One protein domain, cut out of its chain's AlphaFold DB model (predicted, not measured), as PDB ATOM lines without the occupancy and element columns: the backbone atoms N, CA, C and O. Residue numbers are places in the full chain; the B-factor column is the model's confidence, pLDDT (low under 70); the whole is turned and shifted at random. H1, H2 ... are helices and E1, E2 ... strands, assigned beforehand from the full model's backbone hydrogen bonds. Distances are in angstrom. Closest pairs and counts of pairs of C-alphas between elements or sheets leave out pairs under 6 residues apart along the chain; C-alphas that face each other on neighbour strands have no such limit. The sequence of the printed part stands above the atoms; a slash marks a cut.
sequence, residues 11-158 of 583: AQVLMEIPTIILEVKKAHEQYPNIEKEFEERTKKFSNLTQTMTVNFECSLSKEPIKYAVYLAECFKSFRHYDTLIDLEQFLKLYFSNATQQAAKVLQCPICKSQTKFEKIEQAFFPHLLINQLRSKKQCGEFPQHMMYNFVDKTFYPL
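What this domain is: This is residues 11 to 158 of the 583 residues of the protein "SP-RING-type domain-containing protein" of Paramecium tetraurelia (UniProt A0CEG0). A small strand pair, E2 and E5, forms the middle of a longish body, with H2, H5 and H8 packed round it. One end holds the hairpin E3 and E4, with H1 and H6 farthest out; the other holds the three-stranded antiparallel sheet E1, E6, E7, which H3 leads into. The printed part has 148 residues, with eight named helices and seven named strands in the order H1 H2 H3 E1 E2 H4 H5 H6 E3 E4 H7 E5 H8 E6 E7; its class is mixed, helices and strands. It is compact, with a radius of gyration of the C-alphas of 15.3 A, and spans 45 by 30 by 28 A, only just elongated.

How they stand to each other: H1, residues 11 to 14, only just touches the hub H5, residues 87 to 95, with 3 pairs of C-alphas within 8 A, the closest being Val 13 and Phe 95 at 6.9 A. H2, residues 17 to 30, touches H5 with residues 17 to 21 alone, at a steep tilt of 53 degrees, opposite ways; their closest C-alphas, of Ile 17 and Glu 88, are 6.8 A apart. H2 also touches H7, residues 120 to 123, closest at the C-alphas of Val 24 and Glu 121, 5.0 A. H3, residues 34 to 48, and H8, residues 128 to 135, are close but not clearly touching, the closest C-alphas being Glu 35 and Leu 128 at 7.6 A. E1, residues 51 to 55, is antiparallel to E6, residues 145 to 149, with N 52 and O 148 within hydrogen-bond range at 2.9 A. E6 forms a hairpin with E7, residues 154 to 157, where N 147 and O 156 are 2.8 A apart. E2, residues 68 to 71, is antiparallel to E5, residues 124 to 126, with N 70 and O 125 at 2.8 A. H4, residues 72 to 76, only just touches H7, with 3 pairs of C-alphas within 8 A, the closest being Ala 72 and Ala 123 at 5.2 A. H5 and H6, residues 98 to 103, touch only at the corner, only just, closest at the C-alphas of Tyr 94 and Gln 100, 7.0 A. E3, residues 105 to 107, and E4, residues 114 to 116, form a hairpin, with N 106 and O 115 at 2.9 A. Each O i to N i+4 pair is within hydrogen-bond range in H2, H4, H5, H6 and H8, and 10 of 11 are in H3; H1 and H7 are too short for such a pair.

Where its parts are: H1 begins at C-alpha 11 (215.707, 162.572, 168.939). H2 is 20.1 A from first to last C-alpha, H3 21.1 A, E1 12.9 A and E6 13.3 A. E2 begins at C-alpha 68 (194.665, 172.178, 161.129), and E7 ends at C-alpha 157 (188.784, 178.521, 144.692).

The domain as a whole: The two C-alphas farthest apart, of Ala 11 and Val 151, are 46.9 A apart. The printed part has no cut; the link from E1 to E2, residues 56 to 67, is long. Mean pLDDT of the printed part is 81.0, with 22 residues under 70, among them 135 to 146 and 154 to 158.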
ATOM      1  N   ALA A  11     216.206 163.779 169.596       71.19
ATOM      2  CA  ALA A  11     215.707 162.572 168.939       71.19
ATOM      3  C   ALA A  11     214.582 161.852 169.711       71.19
ATOM      4  O   ALA A  11     213.697 161.282 169.081       71.19
ATOM      5  N   GLN A  12     214.582 161.884 171.050       72.12
ATOM      6  CA  GLN A  12     213.505 161.296 171.861       72.12
ATOM      7  C   GLN A  12     212.212 162.102 171.740       72.12
ATOM      8  O   GLN A  12     211.133 161.533 171.631       72.12
ATOM      9  N   VAL A  13     212.337 163.423 171.652       69.69
ATOM     10  CA  VAL A  13     211.204 164.346 171.584       69.69
ATOM     11  C   VAL A  13     210.447 164.242 170.251       69.69
ATOM     12  O   VAL A  13     209.220 164.316 170.210       69.69
ATOM     13  N   LEU A  14     211.150 163.980 169.143       76.31
ATOM     14  CA  LEU A  14     210.509 163.738 167.843       76.31
ATOM     15  C   LEU A  14     209.647 162.461 167.821       76.31
ATOM     16  O   LEU A  14     208.722 162.378 167.011       76.31
ATOM     17  N   MET A  15     209.906 161.497 168.713       82.94
ATOM     18  CA  MET A  15     209.107 160.270 168.824       82.94
ATOM     19  C   MET A  15     207.760 160.489 169.534       82.94
ATOM     20  O   MET A  15     206.857 159.674 169.367       82.94
ATOM     21  N   GLU A  16     207.585 161.591 170.270       85.00
ATOM     22  CA  GLU A  16     206.338 161.892 170.996       85.00
ATOM     23  C   GLU A  16     205.279 162.577 170.119       85.00
ATOM     24  O   GLU A  16     204.082 162.504 170.411       85.00
ATOM     25  N   ILE A  17     205.689 163.208 169.011       87.69
ATOM     26  CA  ILE A  17     204.792 163.966 168.122       87.69
ATOM     27  C   ILE A  17     203.618 163.116 167.598       87.69
ATOM     28  O   ILE A  17     202.479 163.584 167.690       87.69
ATOM     29  N   PRO A  18     203.817 161.884 167.083       89.00
ATOM     30  CA  PRO A  18     202.704 161.051 166.622       89.00
ATOM     31  C   PRO A  18     201.687 160.745 167.728       89.00
ATOM     32  O   PRO A  18     200.481 160.776 167.474       89.00
ATOM     33  N   THR A  19     202.162 160.506 168.954       89.00
ATOM     34  CA  THR A  19     201.316 160.239 170.125       89.00
ATOM     35  C   THR A  19     200.493 161.466 170.493       89.00
ATOM     36  O   THR A  19     199.282 161.357 170.658       89.00
ATOM     37  N   ILE A  20     201.104 162.655 170.528       84.94
ATOM     38  CA  ILE A  20     200.391 163.910 170.820       84.94
ATOM     39  C   ILE A  20     199.325 164.193 169.757       84.94
ATOM     40  O   ILE A  20     198.203 164.564 170.090       84.94
ATOM     41  N   ILE A  21     199.637 163.981 168.474       86.88
ATOM     42  CA  ILE A  21     198.655 164.129 167.390       86.88
ATOM     43  C   ILE A  21     197.474 163.170 167.593       86.88
ATOM     44  O   ILE A  21     196.327 163.555 167.358       86.88
ATOM     45  N   LEU A  22     197.737 161.930 168.013       88.31
ATOM     46  CA  LEU A  22     196.691 160.950 168.294       88.31
ATOM     47  C   LEU A  22     195.827 161.370 169.490       88.31
ATOM     48  O   LEU A  22     194.604 161.292 169.400       88.31
ATOM     49  N   GLU A  23     196.428 161.858 170.571       86.44
ATOM     50  CA  GLU A  23     195.691 162.319 171.753       86.44
ATOM     51  C   GLU A  23     194.864 163.579 171.468       86.44
ATOM     52  O   GLU A  23     193.707 163.648 171.872       86.44
ATOM     53  N   VAL A  24     195.367 164.527 170.667       84.31
ATOM     54  CA  VAL A  24     194.564 165.678 170.205       84.31
ATOM     55  C   VAL A  24     193.355 165.219 169.381       84.31
ATOM     56  O   VAL A  24     192.272 165.797 169.495       84.31
ATOM     57  N   LYS A  25     193.503 164.171 168.558       84.50
ATOM     58  CA  LYS A  25     192.382 163.587 167.799       84.50
ATOM     59  C   LYS A  25     191.373 162.878 168.702       84.50
ATOM     60  O   LYS A  25     190.179 163.088 168.534       84.50
ATOM     61  N   LYS A  26     191.827 162.086 169.675       85.00
ATOM     62  CA  LYS A  26     190.934 161.411 170.633       85.00
ATOM     63  C   LYS A  26     190.192 162.405 171.517       85.00
ATOM     64  O   LYS A  26     188.985 162.281 171.691       85.00
ATOM     65  N   ALA A  27     190.901 163.407 172.037       76.69
ATOM     66  CA  ALA A  27     190.293 164.486 172.802       76.69
ATOM     67  C   ALA A  27     189.187 165.144 171.972       76.69
ATOM     68  O   ALA A  27     188.085 165.345 172.462       76.69
ATOM     69  N   HIS A  28     189.429 165.382 170.683       72.75
ATOM     70  CA  HIS A  28     188.415 165.930 169.797       72.75
ATOM     71  C   HIS A  28     187.145 165.069 169.687       72.75
ATOM     72  O   HIS A  28     186.048 165.608 169.822       72.75
ATOM     73  N   GLU A  29     187.286 163.757 169.483       77.75
ATOM     74  CA  GLU A  29     186.155 162.817 169.400       77.75
ATOM     75  C   GLU A  29     185.331 162.768 170.696       77.75
ATOM     76  O   GLU A  29     184.134 162.493 170.668       77.75
ATOM     77  N   GLN A  30     185.961 163.068 171.834       71.06
ATOM     78  CA  GLN A  30     185.337 163.032 173.154       71.06
ATOM     79  C   GLN A  30     184.709 164.363 173.588       71.06
ATOM     80  O   GLN A  30     184.028 164.383 174.610       71.06
ATOM     81  N   TYR A  31     184.912 165.465 172.855       74.69
ATOM     82  CA  TYR A  31     184.343 166.775 173.194       74.69
ATOM     83  C   TYR A  31     182.935 166.935 172.585       74.69
ATOM     84  O   TYR A  31     182.812 167.346 171.431       74.69
ATOM     85  N   PRO A  32     181.839 166.716 173.343       62.19
ATOM     86  CA  PRO A  32     180.486 166.647 172.780       62.19
ATOM     87  C   PRO A  32     179.940 168.023 172.356       62.19
ATOM     88  O   PRO A  32     178.938 168.112 171.659       62.19
ATOM     89  N   ASN A  33     180.603 169.107 172.774       77.62
ATOM     90  CA  ASN A  33     180.162 170.486 172.555       77.62
ATOM     91  C   ASN A  33     181.013 171.253 171.537       77.62
ATOM     92  O   ASN A  33     180.735 172.422 171.282       77.62
ATOM     93  N   ILE A  34     182.049 170.638 170.959       73.62
ATOM     94  CA  ILE A  34     182.980 171.368 170.091       73.62
ATOM     95  C   ILE A  34     182.347 171.779 168.762       73.62
ATOM     96  O   ILE A  34     182.641 172.858 168.257       73.62
ATOM     97  N   GLU A  35     181.444 170.960 168.221       76.75
ATOM     98  CA  GLU A  35     180.685 171.296 167.016       76.75
ATOM     99  C   GLU A  35     179.747 172.475 167.282       76.75
ATOM    100  O   GLU A  35     179.796 173.465 166.560       76.75
ATOM    101  N   LYS A  36     179.006 172.439 168.395       82.31
ATOM    102  CA  LYS A  36     178.146 173.545 168.830       82.31
ATOM    103  C   LYS A  36     178.938 174.836 169.065       82.31
ATOM    104  O   LYS A  36     178.538 175.895 168.587       82.31
ATOM    105  N   GLU A  37     180.077 174.765 169.755       80.62
ATOM    106  CA  GLU A  37     180.926 175.938 169.995       80.62
ATOM    107  C   GLU A  37     181.517 176.481 168.683       80.62
ATOM    108  O   GLU A  37     181.585 177.695 168.477       80.62
ATOM    109  N   PHE A  38     181.903 175.598 167.760       79.94
ATOM    110  CA  PHE A  38     182.354 175.989 166.429       79.94
ATOM    111  C   PHE A  38     181.232 176.647 165.613       79.94
ATOM    112  O   PHE A  38     181.476 177.670 164.974       79.94
ATOM    113  N   GLU A  39     180.006 176.123 165.655       80.81
ATOM    114  CA  GLU A  39     178.836 176.697 164.981       80.81
ATOM    115  C   GLU A  39     178.459 178.070 165.539       80.81
ATOM    116  O   GLU A  39     178.291 179.023 164.774       80.81
ATOM    117  N   GLU A  40     178.377 178.211 166.864       84.06
ATOM    118  CA  GLU A  40     178.088 179.486 167.530       84.06
ATOM    119  C   GLU A  40     179.135 180.549 167.176       84.06
ATOM    120  O   GLU A  40     178.802 181.702 166.876       84.06
ATOM    121  N   ARG A  41     180.414 180.161 167.141       77.38
ATOM    122  CA  ARG A  41     181.510 181.061 166.758       77.38
ATOM    123  C   ARG A  41     181.505 181.382 165.271       77.38
ATOM    124  O   ARG A  41     181.697 182.543 164.919       77.38
ATOM    125  N   THR A  42     181.231 180.403 164.417       75.38
ATOM    126  CA  THR A  42     181.062 180.601 162.972       75.38
ATOM    127  C   THR A  42     179.922 181.576 162.697       75.38
ATOM    128  O   THR A  42     180.095 182.491 161.899       75.38
ATOM    129  N   LYS A  43     178.808 181.474 163.432       81.94
ATOM    130  CA  LYS A  43     177.688 182.424 163.376       81.94
ATOM    131  C   LYS A  43     178.088 183.832 163.833       81.94
ATOM    132  O   LYS A  43     177.669 184.830 163.254       81.94
ATOM    133  N   LYS A  44     178.918 183.945 164.872       82.06
ATOM    134  CA  LYS A  44     179.442 185.246 165.315       82.06
ATOM    135  C   LYS A  44     180.384 185.858 164.272       82.06
ATOM    136  O   LYS A  44     180.312 187.058 164.027       82.06
ATOM    137  N   PHE A  45     181.232 185.044 163.650       75.06
ATOM    138  CA  PHE A  45     182.153 185.485 162.604       75.06
ATOM    139  C   PHE A  45     181.409 185.860 161.316       75.06
ATOM    140  O   PHE A  45     181.714 186.891 160.728       75.06
ATOM    141  N   SER A  46     180.357 185.117 160.949       76.62
ATOM    142  CA  SER A  46     179.512 185.422 159.787       76.62
ATOM    143  C   SER A  46     178.786 186.765 159.898       76.62
ATOM    144  O   SER A  46     178.433 187.372 158.890       76.62
ATOM    145  N   ASN A  47     178.563 187.244 161.128       76.25
ATOM    146  CA  ASN A  47     178.018 188.579 161.376       76.25
ATOM    147  C   ASN A  47     179.056 189.690 161.144       76.25
ATOM    148  O   ASN A  47     178.672 190.828 160.888       76.25
ATOM    149  N   LEU A  48     180.354 189.376 161.247       74.38
ATOM    150  CA  LEU A  48     181.455 190.316 161.015       74.38
ATOM    151  C   LEU A  48     181.869 190.338 159.539       74.38
ATOM    152  O   LEU A  48     182.080 191.413 158.979       74.38
ATOM    153  N   THR A  49     181.961 189.172 158.897       72.19
ATOM    154  CA  THR A  49     182.307 189.035 157.477       72.19
ATOM    155  C   THR A  49     181.468 187.936 156.826       72.19
ATOM    156  O   THR A  49     181.180 186.913 157.435       72.19
ATOM    157  N   GLN A  50     181.065 188.110 155.562       74.00
ATOM    158  CA  GLN A  50     180.334 187.056 154.832       74.00
ATOM    159  C   GLN A  50     181.242 185.952 154.312       74.00
ATOM    160  O   GLN A  50     180.791 184.837 154.056       74.00
ATOM    161  N   THR A  51     182.518 186.275 154.143       73.44
ATOM    162  CA  THR A  51     183.507 185.384 153.567       73.44
ATOM    163  C   THR A  51     184.757 185.346 154.437       73.44
ATOM    164  O   THR A  51     185.036 186.262 155.217       73.44
ATOM    165  N   MET A  52     185.505 184.257 154.315       80.62
ATOM    166  CA  MET A  52     186.810 184.070 154.935       80.62
ATOM    167  C   MET A  52     187.763 183.488 153.903       80.62
ATOM    168  O   MET A  52     187.469 182.458 153.297       80.62
ATOM    169  N   THR A  53     188.920 184.120 153.720       78.19
ATOM    170  CA  THR A  53     189.995 183.504 152.942       78.19
ATOM    171  C   THR A  53     190.665 182.444 153.804       78.19
ATOM    172  O   THR A  53     191.194 182.739 154.865       78.19
ATOM    173  N   VAL A  54     190.648 181.207 153.338       78.56
ATOM    174  CA  VAL A  54     191.312 180.064 153.947       78.56
ATOM    175  C   VAL A  54     192.606 179.800 153.191       78.56
ATOM    176  O   VAL A  54     192.591 179.502 151.993       78.56
ATOM    177  N   ASN A  55     193.732 179.889 153.895       82.06
ATOM    178  CA  ASN A  55     195.028 179.479 153.367       82.06
ATOM    179  C   ASN A  55     195.339 178.040 153.802       82.06
ATOM    180  O   ASN A  55     195.467 177.781 154.994       82.06
ATOM    181  N   PHE A  56     195.480 177.122 152.842       82.94
ATOM    182  CA  PHE A  56     195.793 175.710 153.110       82.94
ATOM    183  C   PHE A  56     197.287 175.449 153.338       82.94
ATOM    184  O   PHE A  56     197.705 174.297 153.471       82.94
ATOM    185  N   GLU A  57     198.088 176.508 153.418       88.00
ATOM    186  CA  GLU A  57     199.479 176.472 153.848       88.00
ATOM    187  C   GLU A  57     199.591 176.845 155.326       88.00
ATOM    188  O   GLU A  57     198.947 177.771 155.823       88.00
ATOM    189  N   CYS A  58     200.459 176.134 156.037       91.19
ATOM    190  CA  CYS A  58     200.794 176.460 157.404       91.19
ATOM    191  C   CYS A  58     201.451 177.830 157.460       91.19
ATOM    192  O   CYS A  58     202.436 178.122 156.779       91.19
ATOM    193  N   SER A  59     200.934 178.668 158.348       90.00
ATOM    194  CA  SER A  59     201.400 180.046 158.480       90.00
ATOM    195  C   SER A  59     202.853 180.154 158.944       90.00
ATOM    196  O   SER A  59     203.468 181.200 158.738       90.00
ATOM    197  N   LEU A  60     203.398 179.070 159.508       88.94
ATOM    198  CA  LEU A  60     204.774 178.971 159.990       88.94
ATOM    199  C   LEU A  60     205.767 178.546 158.915       88.94
ATOM    200  O   LEU A  60     206.782 179.204 158.730       88.94
ATOM    201  N   SER A  61     205.485 177.441 158.234       89.62
ATOM    202  CA  SER A  61     206.426 176.784 157.320       89.62
ATOM    203  C   SER A  61     206.160 177.100 155.849       89.62
ATOM    204  O   SER A  61     207.023 176.859 155.015       89.62
ATOM    205  N   LYS A  62     204.957 177.603 155.529       89.44
ATOM    206  CA  LYS A  62     204.398 177.693 154.168       89.44
ATOM    207  C   LYS A  62     204.189 176.341 153.474       89.44
ATOM    208  O   LYS A  62     203.842 176.302 152.300       89.44
ATOM    209  N   GLU A  63     204.341 175.233 154.191       88.44
ATOM    210  CA  GLU A  63     204.029 173.898 153.685       88.44
ATOM    211  C   GLU A  63     202.525 173.586 153.808       88.44
ATOM    212  O   GLU A  63     201.845 174.173 154.653       88.44
ATOM    213  N   PRO A  64     201.989 172.624 153.036       85.94
ATOM    214  CA  PRO A  64     200.588 172.222 153.132       85.94
ATOM    215  C   PRO A  64     200.179 171.769 154.544       85.94
ATOM    216  O   PRO A  64     200.843 170.930 155.155       85.94
ATOM    217  N   ILE A  65     199.045 172.275 155.035       87.62
ATOM    218  CA  ILE A  65     198.442 171.868 156.313       87.62
ATOM    219  C   ILE A  65     198.096 170.377 156.261       87.62
ATOM    220  O   ILE A  65     197.335 169.965 155.385       87.62
ATOM    221  N   LYS A  66     198.576 169.574 157.219       88.50
ATOM    222  CA  LYS A  66     198.155 168.180 157.417       88.50
ATOM    223  C   LYS A  66     197.026 168.062 158.436       88.50
ATOM    224  O   LYS A  66     196.035 167.368 158.183       88.50
ATOM    225  N   TYR A  67     197.172 168.728 159.573       90.38
ATOM    226  CA  TYR A  67     196.183 168.724 160.645       90.38
ATOM    227  C   TYR A  67     196.025 170.136 161.200       90.38
ATOM    228  O   TYR A  67     196.899 170.640 161.905       90.38
ATOM    229  N   ALA A  68     194.918 170.778 160.827       92.25
ATOM    230  CA  ALA A  68     194.665 172.178 161.129       92.25
ATOM    231  C   ALA A  68     194.253 172.343 162.595       92.25
ATOM    232  O   ALA A  68     193.279 171.723 163.043       92.25
ATOM    233  N   VAL A  69     194.963 173.204 163.324       93.50
ATOM    234  CA  VAL A  69     194.669 173.538 164.723       93.50
ATOM    235  C   VAL A  69     194.741 175.041 164.976       93.50
ATOM    236  O   VAL A  69     195.447 175.783 164.293       93.50
ATOM    237  N   TYR A  70     194.044 175.467 166.019       91.50
ATOM    238  CA  TYR A  70     194.220 176.732 166.712       91.50
ATOM    239  C   TYR A  70     194.876 176.480 168.064       91.50
ATOM    240  O   TYR A  70     194.705 175.417 168.653       91.50
ATOM    241  N   LEU A  71     195.563 177.483 168.605       92.75
ATOM    242  CA  LEU A  71     195.856 177.497 170.036       92.75
ATOM    243  C   LEU A  71     194.595 177.869 170.813       92.75
ATOM    244  O   LEU A  71     193.837 178.736 170.367       92.75
ATOM    245  N   ALA A  72     194.392 177.258 171.979       90.50
ATOM    246  CA  ALA A  72     193.193 177.461 172.787       90.50
ATOM    247  C   ALA A  72     192.931 178.938 173.091       90.50
ATOM    248  O   ALA A  72     191.797 179.397 172.965       90.50
ATOM    249  N   GLU A  73     193.970 179.711 173.411       92.69
ATOM    250  CA  GLU A  73     193.798 181.137 173.692       92.69
ATOM    251  C   GLU A  73     193.450 181.950 172.436       92.69
ATOM    252  O   GLU A  73     192.622 182.857 172.486       92.69
ATOM    253  N   CYS A  74     194.023 181.611 171.278       91.81
ATOM    254  CA  CYS A  74     193.671 182.245 170.001       91.81
ATOM    255  C   CYS A  74     192.218 181.973 169.622       91.81
ATOM    256  O   CYS A  74     191.502 182.885 169.210       91.81
ATOM    257  N   PHE A  75     191.793 180.722 169.807       87.38
ATOM    258  CA  PHE A  75     190.424 180.300 169.566       87.38
ATOM    259  C   PHE A  75     189.463 181.059 170.486       87.38
ATOM    260  O   PHE A  75     188.543 181.715 169.998       87.38
ATOM    261  N   LYS A  76     189.729 181.080 171.800       86.50
ATOM    262  CA  LYS A  76     188.919 181.801 172.796       86.50
ATOM    263  C   LYS A  76     188.801 183.293 172.488       86.50
ATOM    264  O   LYS A  76     187.689 183.816 172.510       86.50
ATOM    265  N   SER A  77     189.915 183.939 172.148       88.31
ATOM    266  CA  SER A  77     190.007 185.387 171.914       88.31
ATOM    267  C   SER A  77     189.654 185.850 170.493       88.31
ATOM    268  O   SER A  77     189.775 187.043 170.214       88.31
ATOM    269  N   PHE A  78     189.198 184.957 169.605       84.12
ATOM    270  CA  PHE A  78     188.842 185.270 168.208       84.12
ATOM    271  C   PHE A  78     189.988 185.887 167.390       84.12
ATOM    272  O   PHE A  78     189.769 186.730 166.518       84.12
ATOM    273  N   ARG A  79     191.232 185.479 167.654       85.44
ATOM    274  CA  ARG A  79     192.397 185.984 166.917       85.44
ATOM    275  C   ARG A  79     192.705 185.084 165.726       85.44
ATOM    276  O   ARG A  79     192.770 183.870 165.894       85.44
ATOM    277  N   HIS A  80     192.920 185.707 164.558       82.94
ATOM    278  CA  HIS A  80     193.405 185.083 163.313       82.94
ATOM    279  C   HIS A  80     192.713 183.745 162.987       82.94
ATOM    280  O   HIS A  80     193.346 182.707 162.795       82.94
ATOM    281  N   TYR A  81     191.379 183.791 162.976       80.25
ATOM    282  CA  TYR A  81     190.497 182.652 162.709       80.25
ATOM    283  C   TYR A  81     190.683 182.074 161.294       80.25
ATOM    284  O   TYR A  81     190.499 180.883 161.073       80.25
ATOM    285  N   ASP A  82     191.117 182.915 160.359       77.00
ATOM    286  CA  ASP A  82     191.452 182.615 158.965       77.00
ATOM    287  C   ASP A  82     192.838 181.972 158.779       77.00
ATOM    288  O   ASP A  82     193.191 181.499 157.696       77.00
ATOM    289  N   THR A  83     193.642 181.962 159.839       84.31
ATOM    290  CA  THR A  83     195.051 181.607 159.769       84.31
ATOM    291  C   THR A  83     195.261 180.196 160.301       84.31
ATOM    292  O   THR A  83     195.093 179.925 161.491       84.31
ATOM    293  N   LEU A  84     195.652 179.287 159.409       86.50
ATOM    294  CA  LEU A  84     195.834 177.880 159.746       86.50
ATOM    295  C   LEU A  84     197.259 177.598 160.246       86.50
ATOM    296  O   LEU A  84     198.255 178.089 159.695       86.50
ATOM    297  N   ILE A  85     197.346 176.768 161.285       93.19
ATOM    298  CA  ILE A  85     198.589 176.195 161.805       93.19
ATOM    299  C   ILE A  85     198.507 174.678 161.653       93.19
ATOM    300  O   ILE A  85     197.510 174.062 162.031       93.19
ATOM    301  N   ASP A  86     199.566 174.080 161.111       94.19
ATOM    302  CA  ASP A  86     199.727 172.632 161.113       94.19
ATOM    303  C   ASP A  86     200.269 172.156 162.468       94.19
ATOM    304  O   ASP A  86     201.307 172.637 162.931       94.19
ATOM    305  N   LEU A  87     199.572 171.204 163.094       94.62
ATOM    306  CA  LEU A  87     199.929 170.697 164.420       94.62
ATOM    307  C   LEU A  87     201.326 170.062 164.453       94.62
ATOM    308  O   LEU A  87     202.089 170.326 165.378       94.62
ATOM    309  N   GLU A  88     201.678 169.246 163.456       93.88
ATOM    310  CA  GLU A  88     202.967 168.542 163.424       93.88
ATOM    311  C   GLU A  88     204.122 169.551 163.362       93.88
ATOM    312  O   GLU A  88     205.088 169.468 164.122       93.88
ATOM    313  N   GLN A  89     204.002 170.541 162.480       92.00
ATOM    314  CA  GLN A  89     205.015 171.581 162.310       92.00
ATOM    315  C   GLN A  89     205.105 172.514 163.518       92.00
ATOM    316  O   GLN A  89     206.207 172.900 163.911       92.00
ATOM    317  N   PHE A  90     203.972 172.852 164.137       93.19
ATOM    318  CA  PHE A  90     203.969 173.642 165.363       93.19
ATOM    319  C   PHE A  90     204.681 172.909 166.503       93.19
ATOM    320  O   PHE A  90     205.507 173.505 167.193       93.19
ATOM    321  N   LEU A  91     204.402 171.613 166.684       91.62
ATOM    322  CA  LEU A  91     205.046 170.806 167.720       91.62
ATOM    323  C   LEU A  91     206.559 170.716 167.500       91.62
ATOM    324  O   LEU A  91     207.305 170.881 168.459       91.62
ATOM    325  N   LYS A  92     207.029 170.555 166.255       89.94
ATOM    326  CA  LYS A  92     208.472 170.610 165.940       89.94
ATOM    327  C   LYS A  92     209.105 171.929 166.387       89.94
ATOM    328  O   LYS A  92     210.180 171.918 166.984       89.94
ATOM    329  N   LEU A  93     208.431 173.054 166.139       87.19
ATOM    330  CA  LEU A  93     208.908 174.368 166.572       87.19
ATOM    331  C   LEU A  93     208.937 174.481 168.104       87.19
ATOM    332  O   LEU A  93     209.960 174.864 168.670       87.19
ATOM    333  N   TYR A  94     207.853 174.108 168.782       86.81
ATOM    334  CA  TYR A  94     207.773 174.115 170.246       86.81
ATOM    335  C   TYR A  94     208.860 173.239 170.889       86.81
ATOM    336  O   TYR A  94     209.546 173.661 171.823       86.81
ATOM    337  N   PHE A  95     209.084 172.045 170.345       86.19
ATOM    338  CA  PHE A  95     210.071 171.116 170.875       86.19
ATOM    339  C   PHE A  95     211.525 171.548 170.645       86.19
ATOM    340  O   PHE A  95     212.423 171.102 171.358       86.19
ATOM    341  N   SER A  96     211.756 172.486 169.725       85.12
ATOM    342  CA  SER A  96     213.056 173.147 169.575       85.12
ATOM    343  C   SER A  96     213.317 174.248 170.620       85.12
ATOM    344  O   SER A  96     214.448 174.714 170.741       85.12
ATOM    345  N   ASN A  97     212.309 174.650 171.409       85.06
ATOM    346  CA  ASN A  97     212.406 175.731 172.393       85.06
ATOM    347  C   ASN A  97     212.272 175.225 173.845       85.06
ATOM    348  O   ASN A  97     211.172 175.129 174.393       85.06
ATOM    349  N   ALA A  98     213.409 174.951 174.492       82.00
ATOM    350  CA  ALA A  98     213.469 174.419 175.861       82.00
ATOM    351  C   ALA A  98     212.786 175.318 176.916       82.00
ATOM    352  O   ALA A  98     212.197 174.821 177.876       82.00
ATOM    353  N   THR A  99     212.800 176.640 176.722       81.44
ATOM    354  CA  THR A  99     212.212 177.607 177.665       81.44
ATOM    355  C   THR A  99     210.688 177.494 177.724       81.44
ATOM    356  O   THR A  99     210.095 177.547 178.800       81.44
ATOM    357  N   GLN A 100     210.036 177.303 176.571       81.19
ATOM    358  CA  GLN A 100     208.579 177.134 176.509       81.19
ATOM    359  C   GLN A 100     208.131 175.807 177.135       81.19
ATOM    360  O   GLN A 100     207.075 175.753 177.768       81.19
ATOM    361  N   GLN A 101     208.966 174.769 177.023       79.12
ATOM    362  CA  GLN A 101     208.712 173.457 177.616       79.12
ATOM    363  C   GLN A 101     208.689 173.493 179.136       79.12
ATOM    364  O   GLN A 101     207.725 173.029 179.745       79.12
ATOM    365  N   ALA A 102     209.707 174.104 179.742       82.19
ATOM    366  CA  ALA A 102     209.781 174.236 181.192       82.19
ATOM    367  C   ALA A 102     208.588 175.024 181.765       82.19
ATOM    368  O   ALA A 102     208.087 174.701 182.840       82.19
ATOM    369  N   ALA A 103     208.098 176.027 181.029       83.94
ATOM    370  CA  ALA A 103     207.009 176.892 181.474       83.94
ATOM    371  C   ALA A 103     205.596 176.320 181.250       83.94
ATOM    372  O   ALA A 103     204.637 176.914 181.743       83.94
ATOM    373  N   LYS A 104     205.436 175.218 180.498       91.00
ATOM    374  CA  LYS A 104     204.127 174.717 180.021       91.00
ATOM    375  C   LYS A 104     203.265 175.815 179.378       91.00
ATOM    376  O   LYS A 104     202.070 175.965 179.654       91.00
ATOM    377  N   VAL A 105     203.902 176.620 178.529       90.06
ATOM    378  CA  VAL A 105     203.268 177.729 177.811       90.06
ATOM    379  C   VAL A 105     203.549 177.593 176.322       90.06
ATOM    380  O   VAL A 105     204.706 177.568 175.907       90.06
ATOM    381  N   LEU A 106     202.492 177.583 175.507       90.38
ATOM    382  CA  LEU A 106     202.603 177.753 174.058       90.38
ATOM    383  C   LEU A 106     202.406 179.219 173.707       90.38
ATOM    384  O   LEU A 106     201.358 179.793 174.002       90.38
ATOM    385  N   GLN A 107     203.386 179.819 173.037       93.12
ATOM    386  CA  GLN A 107     203.217 181.152 172.474       93.12
ATOM    387  C   GLN A 107     202.767 181.055 171.018       93.12
ATOM    388  O   GLN A 107     203.429 180.427 170.191       93.12
ATOM    389  N   CYS A 108     201.669 181.728 170.681       92.44
ATOM    390  CA  CYS A 108     201.223 181.843 169.307       92.44
ATOM    391  C   CYS A 108     202.276 182.582 168.471       92.44
ATOM    392  O   CYS A 108     202.597 183.735 168.763       92.44
ATOM    393  N   PRO A 109     202.787 181.990 167.387       88.12
ATOM    394  CA  PRO A 109     203.790 182.630 166.551       88.12
ATOM    395  C   PRO A 109     203.231 183.840 165.794       88.12
ATOM    396  O   PRO A 109     204.000 184.753 165.489       88.12
ATOM    397  N   ILE A 110     201.912 183.870 165.563       90.50
ATOM    398  CA  ILE A 110     201.195 184.913 164.819       90.50
ATOM    399  C   ILE A 110     200.860 186.098 165.735       90.50
ATOM    400  O   ILE A 110     201.398 187.182 165.541       90.50
ATOM    401  N   CYS A 111     200.019 185.909 166.763       92.94
ATOM    402  CA  CYS A 111     199.563 187.018 167.621       92.94
ATOM    403  C   CYS A 111     200.238 187.115 168.990       92.94
ATOM    404  O   CYS A 111     199.836 187.947 169.805       92.94
ATOM    405  N   LYS A 112     201.221 186.253 169.270       93.94
ATOM    406  CA  LYS A 112     201.983 186.223 170.529       93.94
ATOM    407  C   LYS A 112     201.169 185.920 171.793       93.94
ATOM    408  O   LYS A 112     201.741 185.993 172.879       93.94
ATOM    409  N   SER A 113     199.892 185.537 171.677       93.88
ATOM    410  CA  SER A 113     199.093 185.062 172.815       93.88
ATOM    411  C   SER A 113     199.732 183.829 173.451       93.88
ATOM    412  O   SER A 113     200.410 183.050 172.781       93.88
ATOM    413  N   GLN A 114     199.527 183.657 174.752       94.56
ATOM    414  CA  GLN A 114     200.089 182.548 175.509       94.56
ATOM    415  C   GLN A 114     198.973 181.603 175.937       94.56
ATOM    416  O   GLN A 114     197.994 182.027 176.540       94.56
ATOM    417  N   THR A 115     199.130 180.319 175.635       92.56
ATOM    418  CA  THR A 115     198.242 179.255 176.103       92.56
ATOM    419  C   THR A 115     198.976 178.457 177.169       92.56
ATOM    420  O   THR A 115     199.952 177.772 176.863       92.56
ATOM    421  N   LYS A 116     198.527 178.572 178.421       93.25
ATOM    422  CA  LYS A 116     198.962 177.699 179.521       93.25
ATOM    423  C   LYS A 116     198.220 176.372 179.431       93.25
ATOM    424  O   LYS A 116     197.036 176.367 179.092       93.25
ATOM    425  N   PHE A 117     198.893 175.275 179.745       91.56
ATOM    426  CA  PHE A 117     198.289 173.946 179.690       91.56
ATOM    427  C   PHE A 117     198.858 173.019 180.763       91.56
ATOM    428  O   PHE A 117     200.016 173.135 181.160       91.56
ATOM    429  N   GLU A 118     198.045 172.069 181.223       90.62
ATOM    430  CA  GLU A 118     198.524 170.988 182.091       90.62
ATOM    431  C   GLU A 118     199.016 169.812 181.254       90.62
ATOM    432  O   GLU A 118     200.099 169.275 181.518       90.62
ATOM    433  N   LYS A 119     198.236 169.482 180.215       89.75
ATOM    434  CA  LYS A 119     198.566 168.522 179.161       89.75
ATOM    435  C   LYS A 119     198.533 169.206 177.798       89.75
ATOM    436  O   LYS A 119     197.661 170.033 177.538       89.75
ATOM    437  N   ILE A 120     199.499 168.896 176.939       87.50
ATOM    438  CA  ILE A 120     199.750 169.655 175.706       87.50
ATOM    439  C   ILE A 120     198.568 169.610 174.727       87.50
ATOM    440  O   ILE A 120     198.307 170.589 174.030       87.50
ATOM    441  N   GLU A 121     197.794 168.529 174.724       87.69
ATOM    442  CA  GLU A 121     196.593 168.381 173.908       87.69
ATOM    443  C   GLU A 121     195.495 169.398 174.257       87.69
ATOM    444  O   GLU A 121     194.749 169.810 173.374       87.69
ATOM    445  N   GLN A 122     195.449 169.891 175.501       89.31
ATOM    446  CA  GLN A 122     194.508 170.937 175.933       89.31
ATOM    447  C   GLN A 122     194.847 172.310 175.343       89.31
ATOM    448  O   GLN A 122     194.022 173.225 175.357       89.31
ATOM    449  N   ALA A 123     196.076 172.480 174.852       91.12
ATOM    450  CA  ALA A 123     196.533 173.741 174.298       91.12
ATOM    451  C   ALA A 123     196.046 173.966 172.858       91.12
ATOM    452  O   ALA A 123     196.192 175.077 172.341       91.12
ATOM    453  N   PHE A 124     195.461 172.948 172.220       92.19
ATOM    454  CA  PHE A 124     195.042 172.987 170.825       92.19
ATOM    455  C   PHE A 124     193.537 172.778 170.665       92.19
ATOM    456  O   PHE A 124     192.928 171.953 171.332       92.19
ATOM    457  N   PHE A 125     192.952 173.501 169.713       89.12
ATOM    458  CA  PHE A 125     191.587 173.304 169.238       89.12
ATOM    459  C   PHE A 125     191.626 172.912 167.761       89.12
ATOM    460  O   PHE A 125     192.189 173.657 166.958       89.12
ATOM    461  N   PRO A 126     191.056 171.770 167.354       87.56
ATOM    462  CA  PRO A 126     191.040 171.373 165.953       87.56
ATOM    463  C   PRO A 126     190.181 172.328 165.122       87.56
ATOM    464  O   PRO A 126     189.075 172.702 165.512       87.56
ATOM    465  N   HIS A 127     190.655 172.672 163.926       87.31
ATOM    466  CA  HIS A 127     189.827 173.388 162.965       87.31
ATOM    467  C   HIS A 127     188.895 172.399 162.258       87.31
ATOM    468  O   HIS A 127     189.213 171.849 161.201       87.31
ATOM    469  N   LEU A 128     187.718 172.202 162.854       81.38
ATOM    470  CA  LEU A 128     186.696 171.241 162.434       81.38
ATOM    471  C   LEU A 128     186.416 171.248 160.930       81.38
ATOM    472  O   LEU A 128     186.589 170.229 160.268       81.38
ATOM    473  N   LEU A 129     186.064 172.412 160.384       77.56
ATOM    474  CA  LEU A 129     185.742 172.577 158.967       77.56
ATOM    475  C   LEU A 129     186.867 172.085 158.038       77.56
ATOM    476  O   LEU A 129     186.628 171.283 157.140       77.56
ATOM    477  N   ILE A 130     188.111 172.507 158.278       81.69
ATOM    478  CA  ILE A 130     189.257 172.132 157.438       81.69
ATOM    479  C   ILE A 130     189.585 170.648 157.579       81.69
ATOM    480  O   ILE A 130     189.832 169.967 156.583       81.69
ATOM    481  N   ASN A 131     189.552 170.118 158.800       82.38
ATOM    482  CA  ASN A 131     189.847 168.709 159.037       82.38
ATOM    483  C   ASN A 131     188.756 167.792 158.453       82.38
ATOM    484  O   ASN A 131     189.078 166.745 157.888       82.38
ATOM    485  N   GLN A 132     187.482 168.199 158.489       76.69
ATOM    486  CA  GLN A 132     186.389 167.496 157.812       76.69
ATOM    487  C   GLN A 132     186.584 167.488 156.290       76.69
ATOM    488  O   GLN A 132     186.508 166.421 155.679       76.69
ATOM    489  N   LEU A 133     186.920 168.635 155.690       68.81
ATOM    490  CA  LEU A 133     187.224 168.716 154.258       68.81
ATOM    491  C   LEU A 133     188.373 167.777 153.851       68.81
ATOM    492  O   LEU A 133     188.287 167.105 152.821       68.81
ATOM    493  N   ARG A 134     189.430 167.684 154.674       70.12
ATOM    494  CA  ARG A 134     190.559 166.768 154.428       70.12
ATOM    495  C   ARG A 134     190.174 165.300 154.616       70.12
ATOM    496  O   ARG A 134     190.501 164.473 153.767       70.12
ATOM    497  N   SER A 135     189.483 164.965 155.706       68.31
ATOM    498  CA  SER A 135     189.123 163.576 156.041       68.31
ATOM    499  C   SER A 135     188.187 162.943 155.012       68.31
ATOM    500  O   SER A 135     188.367 161.781 154.649       68.31
ATOM    501  N   LYS A 136     187.241 163.716 154.464       60.78
ATOM    502  CA  LYS A 136     186.271 163.218 153.481       60.78
ATOM    503  C   LYS A 136     186.852 163.044 152.072       60.78
ATOM    504  O   LYS A 136     186.119 162.626 151.179       60.78
ATOM    505  N   LYS A 137     188.138 163.369 151.838       55.81
ATOM    506  CA  LYS A 137     188.776 163.407 150.501       55.81
ATOM    507  C   LYS A 137     187.936 164.175 149.459       55.81
ATOM    508  O   LYS A 137     188.027 163.905 148.265       55.81
ATOM    509  N   GLN A 138     187.084 165.097 149.917       47.94
ATOM    510  CA  GLN A 138     186.111 165.816 149.085       47.94
ATOM    511  C   GLN A 138     186.777 166.883 148.213       47.94
ATOM    512  O   GLN A 138     186.211 167.321 147.217       47.94
ATOM    513  N   CYS A 139     188.010 167.246 148.546       48.91
ATOM    514  CA  CYS A 139     188.860 168.120 147.763       48.91
ATOM    515  C   CYS A 139     190.156 167.353 147.469       48.91
ATOM    516  O   CYS A 139     190.699 166.713 148.368       48.91
ATOM    517  N   GLY A 140     190.613 167.359 146.213       59.44
ATOM    518  CA  GLY A 140     191.874 166.726 145.799       59.44
ATOM    519  C   GLY A 140     193.102 167.485 146.320       59.44
ATOM    520  O   GLY A 140     193.216 167.768 147.510       59.44
ATOM    521  N   GLU A 141     194.034 167.849 145.438       57.41
ATOM    522  CA  GLU A 141     195.058 168.848 145.773       57.41
ATOM    523  C   GLU A 141     194.363 170.208 145.952       57.41
ATOM    524  O   GLU A 141     193.801 170.750 144.999       57.41
ATOM    525  N   PHE A 142     194.316 170.735 147.179       57.56
ATOM    526  CA  PHE A 142     193.695 172.037 147.436       57.56
ATOM    527  C   PHE A 142     194.424 173.143 146.657       57.56
ATOM    528  O   PHE A 142     195.659 173.166 146.643       57.56
ATOM    529  N   PRO A 143     193.697 174.114 146.076       56.16
ATOM    530  CA  PRO A 143     194.301 175.395 145.739       56.16
ATOM    531  C   PRO A 143     194.915 176.006 147.007       56.16
ATOM    532  O   PRO A 143     194.342 175.881 148.089       56.16
ATOM    533  N   GLN A 144     196.057 176.696 146.886       60.66
ATOM    534  CA  GLN A 144     196.735 177.336 148.032       60.66
ATOM    535  C   GLN A 144     195.789 178.249 148.836       60.66
ATOM    536  O   GLN A 144     195.896 178.342 150.057       60.66
ATOM    537  N   HIS A 145     194.823 178.878 148.159       65.56
ATOM    538  CA  HIS A 145     193.830 179.755 148.766       65.56
ATOM    539  C   HIS A 145     192.418 179.367 148.325       65.56
ATOM    540  O   HIS A 145     192.160 179.151 147.139       65.56
ATOM    541  N   MET A 146     191.487 179.330 149.273       69.75
ATOM    542  CA  MET A 146     190.055 179.250 148.989       69.75
ATOM    543  C   MET A 146     189.313 180.315 149.775       69.75
ATOM    544  O   MET A 146     189.779 180.759 150.815       69.75
ATOM    545  N   MET A 147     188.148 180.714 149.301       74.62
ATOM    546  CA  MET A 147     187.225 181.559 150.035       74.62
ATOM    547  C   MET A 147     186.088 180.685 150.560       74.62
ATOM    548  O   MET A 147     185.447 179.979 149.788       74.62
ATOM    549  N   TYR A 148     185.836 180.716 151.862       77.00
ATOM    550  CA  TYR A 148     184.655 180.113 152.468       77.00
ATOM    551  C   TYR A 148     183.568 181.173 152.609       77.00
ATOM    552  O   TYR A 148     183.832 182.229 153.183       77.00
ATOM    553  N   ASN A 149     182.370 180.912 152.091       72.75
ATOM    554  CA  ASN A 149     181.210 181.778 152.280       72.75
ATOM    555  C   ASN A 149     180.333 181.220 153.404       72.75
ATOM    556  O   ASN A 149     179.849 180.090 153.345       72.75
ATOM    557  N   PHE A 150     180.128 182.026 154.443       74.38
ATOM    558  CA  PHE A 150     179.355 181.619 155.613       74.38
ATOM    559  C   PHE A 150     177.846 181.528 155.338       74.38
ATOM    560  O   PHE A 150     177.149 180.826 156.068       74.38
ATOM    561  N   VAL A 151     177.338 182.222 154.311       68.31
ATOM    562  CA  VAL A 151     175.901 182.287 153.989       68.31
ATOM    563  C   VAL A 151     175.414 180.976 153.379       68.31
ATOM    564  O   VAL A 151     174.435 180.397 153.840       68.31
ATOM    565  N   ASP A 152     176.109 180.500 152.350       65.38
ATOM    566  CA  ASP A 152     175.751 179.291 151.599       65.38
ATOM    567  C   ASP A 152     176.550 178.052 152.051       65.38
ATOM    568  O   ASP A 152     176.287 176.941 151.592       65.38
ATOM    569  N   LYS A 153     177.506 178.231 152.977       71.19
ATOM    570  CA  LYS A 153     178.430 177.201 153.477       71.19
ATOM    571  C   LYS A 153     179.269 176.548 152.370       71.19
ATOM    572  O   LYS A 153     179.652 175.382 152.501       71.19
ATOM    573  N   THR A 154     179.587 177.281 151.303       60.09
ATOM    574  CA  THR A 154     180.372 176.778 150.163       60.09
ATOM    575  C   THR A 154     181.805 177.314 150.129       60.09
ATOM    576  O   THR A 154     182.135 178.357 150.699       60.09
ATOM    577  N   PHE A 155     182.681 176.558 149.460       62.56
ATOM    578  CA  PHE A 155     184.064 176.941 149.190       62.56
ATOM    579  C   PHE A 155     184.235 177.331 147.729       62.56
ATOM    580  O   PHE A 155     183.853 176.583 146.830       62.56
ATOM    581  N   TYR A 156     184.903 178.454 147.509       61.69
ATOM    582  CA  TYR A 156     185.261 178.958 146.195       61.69
ATOM    583  C   TYR A 156     186.788 178.950 146.039       61.69
ATOM    584  O   TYR A 156     187.492 179.424 146.934       61.69
ATOM    585  N   PRO A 157     187.347 178.430 144.936       56.72
ATOM    586  CA  PRO A 157     188.784 178.521 144.692       56.72
ATOM    587  C   PRO A 157     189.195 179.986 144.480       56.72
ATOM    588  O   PRO A 157     188.553 180.699 143.708       56.72
ATOM    589  N   LEU A 158     190.276 180.424 145.135       54.69
ATOM    590  CA  LEU A 158     190.874 181.744 144.918       54.69
ATOM    591  C   LEU A 158     192.110 181.617 144.028       54.69
ATOM    592  O   LEU A 158     193.111 181.001 144.403       54.69
TER     593      LEU A 158